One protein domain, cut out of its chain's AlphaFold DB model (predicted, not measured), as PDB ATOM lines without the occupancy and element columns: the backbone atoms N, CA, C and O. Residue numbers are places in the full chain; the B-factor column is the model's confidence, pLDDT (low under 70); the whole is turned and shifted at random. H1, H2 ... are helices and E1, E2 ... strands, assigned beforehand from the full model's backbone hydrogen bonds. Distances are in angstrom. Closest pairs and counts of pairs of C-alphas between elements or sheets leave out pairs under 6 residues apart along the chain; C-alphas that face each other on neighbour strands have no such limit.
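Overview. This is residues 3 to 58 of the 62 residues of an uncharacterized protein of Nocardioides gansuensis (UniProt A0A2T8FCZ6). A small sheet of three antiparallel strands has one long helix, H1, laid along one of its faces, over E2 and E3, while the unnamed stretch of residues 5 to 12 arches over the opposite face from beside E3 to E1. The strands form a meander, each the antiparallel neighbour of the one before, in the order E1, E2, E3, and with H1 on one face of the sheet they make two layers. The printed part has 56 residues, with three named strands followed by one named helix, and its class is mixed, helices and strands. It is compact, with a radius of gyration of the C-alphas of 10.6 A, and the C-alphas span 31 by 24 by 15 A.

Along the chain. Start at C-alpha 3, at (17.984, 4.233, 43.902); residues 3 to 4 form a short antiparallel pairing with residues 36 to 37. Go on to C-alpha 13 at (19.780, 5.145, 29.066), where E1 begins; it runs over residues 13 to 18, 12.1 A. E2 follows, residues 23 to 30, the longest strand by residues, 23.6 A from first to last C-alpha. E3 is residues 33 to 38, 15.0 A. Then find H1, residues 43 to 57, 21.6 A long, ending at C-alpha 57 at (26.534, -4.656, 44.036).

Arrangement. Begin with the sheet, where E2 is the inner strand and E1 and E3 are the edge strands. E1 and E2 form a hairpin, their directions at 174 degrees; look for N 13 and O 27, 2.8 A apart and within hydrogen-bond range, and N 15 and O 25 at 2.9 A. E2 and E3 form the other hairpin, at 154 degrees, with N 28 and O 36 at 2.9 A and N 33 and O 30 at 3.0 A, both within hydrogen-bond range. The pairing is staggered: E2 pairs with E1 over residues 23 to 27 and with E3 over residues 27 to 30. E1 and E3 are apart. H1 is on the sheet at a height of 8.2 A, over E2 and E3, and runs along the strands, at 4 degrees to E2 on the local plane. Its closest C-alphas to E3 are those of Phe 53 and Val 34, 4.8 A apart; to E2, those of Phe 46 and Val 25, 6.2 A apart. In H1, 9 of 11 O i to N i+4 pairs are within hydrogen-bond range.

Size, cuts and confidence. The two C-alphas farthest apart are those of Glu 20 and Ala 58, at 34.0 A. The printed part has no cut, and the links E1 to E2, E2 to E3 and E3 to H1 are tight. The mean pLDDT of the printed part is 95.5, and no printed residue is under 70.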
ATOM      1  N   VAL A   3      16.915   4.946  43.182       97.75
ATOM      2  CA  VAL A   3      17.984   4.233  43.902       97.75
ATOM      3  C   VAL A   3      19.343   4.590  43.302       97.75
ATOM      4  O   VAL A   3      19.437   4.832  42.098       97.75
ATOM      5  N   GLY A   4      20.386   4.589  44.135       96.38
ATOM      6  CA  GLY A   4      21.732   5.008  43.738       96.38
ATOM      7  C   GLY A   4      21.863   6.523  43.561       96.38
ATOM      8  O   GLY A   4      20.946   7.280  43.887       96.38
ATOM      9  N   HIS A   5      23.013   6.960  43.050       94.25
ATOM     10  CA  HIS A   5      23.285   8.365  42.744       94.25
ATOM     11  C   HIS A   5      23.756   8.492  41.288       94.25
ATOM     12  O   HIS A   5      24.753   7.859  40.939       94.25
ATOM     13  N   PRO A   6      23.054   9.261  40.433       93.62
ATOM     14  CA  PRO A   6      23.467   9.483  39.051       93.62
ATOM     15  C   PRO A   6      24.893  10.053  38.971       93.62
ATOM     16  O   PRO A   6      25.167  11.072  39.611       93.62
ATOM     17  N   PRO A   7      25.805   9.445  38.197       94.12
ATOM     18  CA  PRO A   7      27.091  10.059  37.894       94.12
ATOM     19  C   PRO A   7      26.899  11.356  37.097       94.12
ATOM     20  O   PRO A   7      25.995  11.447  36.267       94.12
ATOM     21  N   LYS A   8      27.762  12.354  37.326       93.12
ATOM     22  CA  LYS A   8      27.665  13.674  36.670       93.12
ATOM     23  C   LYS A   8      27.930  13.616  35.164       93.12
ATOM     24  O   LYS A   8      27.267  14.316  34.409       93.12
ATOM     25  N   ASP A   9      28.853  12.750  34.752       95.50
ATOM     26  CA  ASP A   9      29.389  12.712  33.384       95.50
ATOM     27  C   ASP A   9      28.861  11.527  32.563       95.50
ATOM     28  O   ASP A   9      29.381  11.211  31.495       95.50
ATOM     29  N   VAL A  10      27.828  10.841  33.061       95.94
ATOM     30  CA  VAL A  10      27.240   9.671  32.400       95.94
ATOM     31  C   VAL A  10      25.789   9.969  32.067       95.94
ATOM     32  O   VAL A  10      24.965  10.218  32.948       95.94
ATOM     33  N   ALA A  11      25.461   9.924  30.778       95.81
ATOM     34  CA  ALA A  11      24.087  10.074  30.327       95.81
ATOM     35  C   ALA A  11      23.259   8.826  30.694       95.81
ATOM     36  O   ALA A  11      23.741   7.699  30.543       95.81
ATOM     37  N   PRO A  12      22.003   8.988  31.145       96.38
ATOM     38  CA  PRO A  12      21.132   7.848  31.374       96.38
ATOM     39  C   PRO A  12      20.702   7.201  30.060       96.38
ATOM     40  O   PRO A  12      20.408   7.876  29.072       96.38
ATOM     41  N   ARG A  13      20.510   5.884  30.096       96.06
ATOM     42  CA  ARG A  13      19.780   5.145  29.066       96.06
ATOM     43  C   ARG A  13      18.328   4.960  29.488       96.06
ATOM     44  O   ARG A  13      18.058   4.478  30.587       96.06
ATOM     45  N   ILE A  14      17.383   5.287  28.608       96.75
ATOM     46  CA  ILE A  14      15.969   4.980  28.846       96.75
ATOM     47  C   ILE A  14      15.739   3.495  28.573       96.75
ATOM     48  O   ILE A  14      16.016   3.001  27.483       96.75
ATOM     49  N   THR A  15      15.262   2.769  29.580       95.75
ATOM     50  CA  THR A  15      15.050   1.311  29.498       95.75
ATOM     51  C   THR A  15      13.588   0.923  29.336       95.75
ATOM     52  O   THR A  15      13.286  -0.197  28.928       95.75
ATOM     53  N   SER A  16      12.670   1.832  29.660       94.00
ATOM     54  CA  SER A  16      11.235   1.632  29.513       94.00
ATOM     55  C   SER A  16      10.502   2.970  29.496       94.00
ATOM     56  O   SER A  16      10.971   3.939  30.102       94.00
ATOM     57  N   GLY A  17       9.336   2.989  28.850       92.88
ATOM     58  CA  GLY A  17       8.430   4.131  28.801       92.88
ATOM     59  C   GLY A  17       8.749   5.151  27.706       92.88
ATOM     60  O   GLY A  17       9.568   4.904  26.823       92.88
ATOM     61  N   HIS A  18       8.072   6.296  27.771       93.81
ATOM     62  CA  HIS A  18       8.115   7.357  26.764       93.81
ATOM     63  C   HIS A  18       8.353   8.714  27.425       93.81
ATOM     64  O   HIS A  18       7.589   9.114  28.311       93.81
ATOM     65  N   LEU A  19       9.374   9.437  26.954       93.19
ATOM     66  CA  LEU A  19       9.772  10.742  27.493       93.19
ATOM     67  C   LEU A  19       8.625  11.761  27.452       93.19
ATOM     68  O   LEU A  19       8.356  12.404  28.461       93.19
ATOM     69  N   GLU A  20       7.897  11.836  26.335       95.88
ATOM     70  CA  GLU A  20       6.798  12.796  26.132       95.88
ATOM     71  C   GLU A  20       5.667  12.639  27.155       95.88
ATOM     72  O   GLU A  20       5.078  13.614  27.606       95.88
ATOM     73  N   SER A  21       5.391  11.404  27.574       95.06
ATOM     74  CA  SER A  21       4.341  11.109  28.553       95.06
ATOM     75  C   SER A  21       4.756  11.375  30.006       95.06
ATOM     76  O   SER A  21       3.938  11.236  30.917       95.06
ATOM     77  N   GLY A  22       6.041  11.656  30.253       96.12
ATOM     78  CA  GLY A  22       6.615  11.727  31.598       96.12
ATOM     79  C   GLY A  22       6.626  10.387  32.350       96.12
ATOM     80  O   GLY A  22       6.843  10.379  33.563       96.12
ATOM     81  N   LYS A  23       6.368   9.265  31.661       97.38
ATOM     82  CA  LYS A  23       6.383   7.899  32.206       97.38
ATOM     83  C   LYS A  23       7.561   7.134  31.626       97.38
ATOM     84  O   LYS A  23       7.453   6.609  30.520       97.38
ATOM     85  N   PHE A  24       8.688   7.103  32.328       97.50
ATOM     86  CA  PHE A  24       9.901   6.456  31.835       97.50
ATOM     87  C   PHE A  24      10.873   6.067  32.956       97.50
ATOM     88  O   PHE A  24      10.785   6.535  34.097       97.50
ATOM     89  N   VAL A  25      11.818   5.189  32.618       98.19
ATOM     90  CA  VAL A  25      12.854   4.694  33.537       98.19
ATOM     91  C   VAL A  25      14.246   4.916  32.943       98.19
ATOM     92  O   VAL A  25      14.698   4.104  32.125       98.19
ATOM     93  N   PRO A  26      14.945   5.998  33.332       97.94
ATOM     94  CA  PRO A  26      16.367   6.156  33.065       97.94
ATOM     95  C   PRO A  26      17.213   5.276  33.996       97.94
ATOM     96  O   PRO A  26      16.939   5.140  35.195       97.94
ATOM     97  N   VAL A  27      18.270   4.709  33.427       98.00
ATOM     98  CA  VAL A  27      19.267   3.882  34.108       98.00
ATOM     99  C   VAL A  27      20.654   4.421  33.784       98.00
ATOM    100  O   VAL A  27      20.956   4.667  32.616       98.00
ATOM    101  N   TRP A  28      21.494   4.575  34.803       98.19
ATOM    102  CA  TRP A  28      22.909   4.899  34.644       98.19
ATOM    103  C   TRP A  28      23.732   3.629  34.780       98.19
ATOM    104  O   TRP A  28      23.574   2.889  35.755       98.19
ATOM    105  N   ASP A  29      24.589   3.394  33.793       95.62
ATOM    106  CA  ASP A  29      25.501   2.257  33.732       95.62
ATOM    107  C   ASP A  29      26.942   2.770  33.698       95.62
ATOM    108  O   ASP A  29      27.252   3.691  32.940       95.62
ATOM    109  N   VAL A  30      27.796   2.211  34.551       94.69
ATOM    110  CA  VAL A  30      29.237   2.474  34.577       94.69
ATOM    111  C   VAL A  30      29.934   1.124  34.623       94.69
ATOM    112  O   VAL A  30      29.702   0.346  35.548       94.69
ATOM    113  N   ASP A  31      30.760   0.837  33.621       92.69
ATOM    114  CA  ASP A  31      31.526  -0.410  33.509       92.69
ATOM    115  C   ASP A  31      30.665  -1.686  33.634       92.69
ATOM    116  O   ASP A  31      31.037  -2.658  34.300       92.69
ATOM    117  N   GLY A  32      29.478  -1.684  33.016       91.00
ATOM    118  CA  GLY A  32      28.540  -2.811  33.033       91.00
ATOM    119  C   GLY A  32      27.786  -2.970  34.354       91.00
ATOM    120  O   GLY A  32      27.189  -4.021  34.611       91.00
ATOM    121  N   ARG A  33      27.841  -1.959  35.227       93.56
ATOM    122  CA  ARG A  33      27.135  -1.924  36.508       93.56
ATOM    123  C   ARG A  33      26.089  -0.832  36.488       93.56
ATOM    124  O   ARG A  33      26.394   0.335  36.265       93.56
ATOM    125  N   VAL A  34      24.863  -1.193  36.848       96.44
ATOM    126  CA  VAL A  34      23.799  -0.221  37.069       96.44
ATOM    127  C   VAL A  34      24.062   0.509  38.384       96.44
ATOM    128  O   VAL A  34      23.928  -0.067  39.462       96.44
ATOM    129  N   THR A  35      24.422   1.789  38.300       97.12
ATOM    130  CA  THR A  35      24.812   2.624  39.452       97.12
ATOM    131  C   THR A  35      23.698   3.539  39.943       97.12
ATOM    132  O   THR A  35      23.715   3.961  41.100       97.12
ATOM    133  N   ALA A  36      22.699   3.823  39.107       98.06
ATOM    134  CA  ALA A  36      21.510   4.558  39.513       98.06
ATOM    135  C   ALA A  36      20.304   4.222  38.635       98.06
ATOM    136  O   ALA A  36      20.435   3.912  37.449       98.06
ATOM    137  N   VAL A  37      19.115   4.324  39.224       98.12
ATOM    138  CA  VAL A  37      17.832   4.177  38.531       98.12
ATOM    139  C   VAL A  37      16.861   5.209  39.078       98.12
ATOM    140  O   VAL A  37      16.700   5.337  40.294       98.12
ATOM    141  N   LEU A  38      16.162   5.902  38.187       97.88
ATOM    142  CA  LEU A  38      15.028   6.755  38.533       97.88
ATOM    143  C   LEU A  38      13.779   6.190  37.850       97.88
ATOM    144  O   LEU A  38      13.828   5.721  36.723       97.88
ATOM    145  N   GLY A  39      12.653   6.188  38.550       97.06
ATOM    146  CA  GLY A  39      11.339   5.900  37.988       97.06
ATOM    147  C   GLY A  39      10.512   7.175  37.963       97.06
ATOM    148  O   GLY A  39      10.085   7.637  39.032       97.06
ATOM    149  N   ALA A  40      10.286   7.716  36.767       97.19
ATOM    150  CA  ALA A  40       9.369   8.823  36.521       97.19
ATOM    151  C   ALA A  40       8.004   8.232  36.165       97.19
ATOM    152  O   ALA A  40       7.857   7.639  35.106       97.19
ATOM    153  N   ASN A  41       7.034   8.307  37.083       97.19
ATOM    154  CA  ASN A  41       5.666   7.794  36.904       97.19
ATOM    155  C   ASN A  41       5.547   6.328  36.413       97.19
ATOM    156  O   ASN A  41       4.516   5.933  35.873       97.19
ATOM    157  N   SER A  42       6.581   5.510  36.640       96.06
ATOM    158  CA  SER A  42       6.685   4.119  36.167       96.06
ATOM    159  C   SER A  42       7.087   3.175  37.310       96.06
ATOM    160  O   SER A  42       8.230   2.710  37.373       96.06
ATOM    161  N   PRO A  43       6.197   2.930  38.291       95.31
ATOM    162  CA  PRO A  43       6.546   2.198  39.505       95.31
ATOM    163  C   PRO A  43       6.899   0.728  39.259       95.31
ATOM    164  O   PRO A  43       7.801   0.208  39.913       95.31
ATOM    165  N   ARG A  44       6.227   0.049  38.321       94.69
ATOM    166  CA  ARG A  44       6.463  -1.379  38.040       94.69
ATOM    167  C   ARG A  44       7.788  -1.590  37.314       94.69
ATOM    168  O   ARG A  44       8.556  -2.486  37.650       94.69
ATOM    169  N   GLU A  45       8.075  -0.732  36.349       95.38
ATOM    170  CA  GLU A  45       9.285  -0.749  35.536       95.38
ATOM    171  C   GLU A  45      10.501  -0.351  36.380       95.38
ATOM    172  O   GLU A  45      11.560  -0.973  36.281       95.38
ATOM    173  N   PHE A  46      10.325   0.609  37.298       97.50
ATOM    174  CA  PHE A  46      11.340   0.975  38.285       97.50
ATOM    175  C   PHE A  46      11.806  -0.228  39.116       97.50
ATOM    176  O   PHE A  46      13.003  -0.360  39.370       97.50
ATOM    177  N   LEU A  47      10.903  -1.137  39.509       97.19
ATOM    178  CA  LEU A  47      11.286  -2.326  40.279       97.19
ATOM    179  C   LEU A  47      12.255  -3.232  39.510       97.19
ATOM    180  O   LEU A  47      13.174  -3.776  40.119       97.19
ATOM    181  N   ARG A  48      12.117  -3.345  38.182       95.56
ATOM    182  CA  ARG A  48      13.063  -4.106  37.345       95.56
ATOM    183  C   ARG A  48      14.445  -3.455  37.344       95.56
ATOM    184  O   ARG A  48      15.438  -4.136  37.584       95.56
ATOM    185  N   GLY A  49      14.504  -2.134  37.165       95.81
ATOM    186  CA  GLY A  49      15.761  -1.388  37.262       95.81
ATOM    187  C   GLY A  49      16.399  -1.501  38.652       95.81
ATOM    188  O   GLY A  49      17.599  -1.733  38.768       95.81
ATOM    189  N   ARG A  50      15.597  -1.439  39.722       96.81
ATOM    190  CA  ARG A  50      16.072  -1.621  41.102       96.81
ATOM    191  C   ARG A  50      16.686  -3.006  41.335       96.81
ATOM    192  O   ARG A  50      17.655  -3.109  42.084       96.81
ATOM    193  N   LEU A  51      16.142  -4.063  40.728       96.12
ATOM    194  CA  LEU A  51      16.736  -5.403  40.802       96.12
ATOM    195  C   LEU A  51      18.095  -5.453  40.094       96.12
ATOM    196  O   LEU A  51      19.044  -5.979  40.670       96.12
ATOM    197  N   ALA A  52      18.207  -4.847  38.908       94.50
ATOM    198  CA  ALA A  52      19.477  -4.744  38.186       94.50
ATOM    199  C   ALA A  52      20.532  -3.965  38.991       94.50
ATOM    200  O   ALA A  52      21.644  -4.456  39.163       94.50
ATOM    201  N   PHE A  53      20.150  -2.823  39.581       96.50
ATOM    202  CA  PHE A  53      20.994  -2.072  40.516       96.50
ATOM    203  C   PHE A  53      21.507  -2.975  41.642       96.50
ATOM    204  O   PHE A  53      22.709  -3.081  41.847       96.50
ATOM    205  N   ARG A  54      20.622  -3.698  42.345       95.94
ATOM    206  CA  ARG A  54      21.036  -4.591  43.443       95.94
ATOM    207  C   ARG A  54      22.009  -5.675  42.978       95.94
ATOM    208  O   ARG A  54      22.975  -5.940  43.685       95.94
ATOM    209  N   ALA A  55      21.772  -6.274  41.813       94.38
ATOM    210  CA  ALA A  55      22.648  -7.301  41.256       94.38
ATOM    211  C   ALA A  55      24.066  -6.770  40.979       94.38
ATOM    212  O   ALA A  55      25.037  -7.483  41.224       94.38
ATOM    213  N   SER A  56      24.206  -5.507  40.559       93.94
ATOM    214  CA  SER A  56      25.510  -4.876  40.310       93.94
ATOM    215  C   SER A  56      26.392  -4.722  41.557       93.94
ATOM    216  O   SER A  56      27.611  -4.610  41.421       93.94
ATOM    217  N   PHE A  57      25.808  -4.754  42.760       89.12
ATOM    218  CA  PHE A  57      26.534  -4.656  44.036       89.12
ATOM    219  C   PHE A  57      26.526  -5.957  44.845       89.12
ATOM    220  O   PHE A  57      27.153  -6.028  45.896       89.12
ATOM    221  N   ALA A  58      25.850  -7.001  44.368       85.69
ATOM    222  CA  ALA A  58      25.680  -8.257  45.095       85.69
ATOM    223  C   ALA A  58      26.894  -9.205  45.010       85.69
ATOM    224  O   ALA A  58      26.724 -10.408  45.195       85.69
TER     225      ALA A  58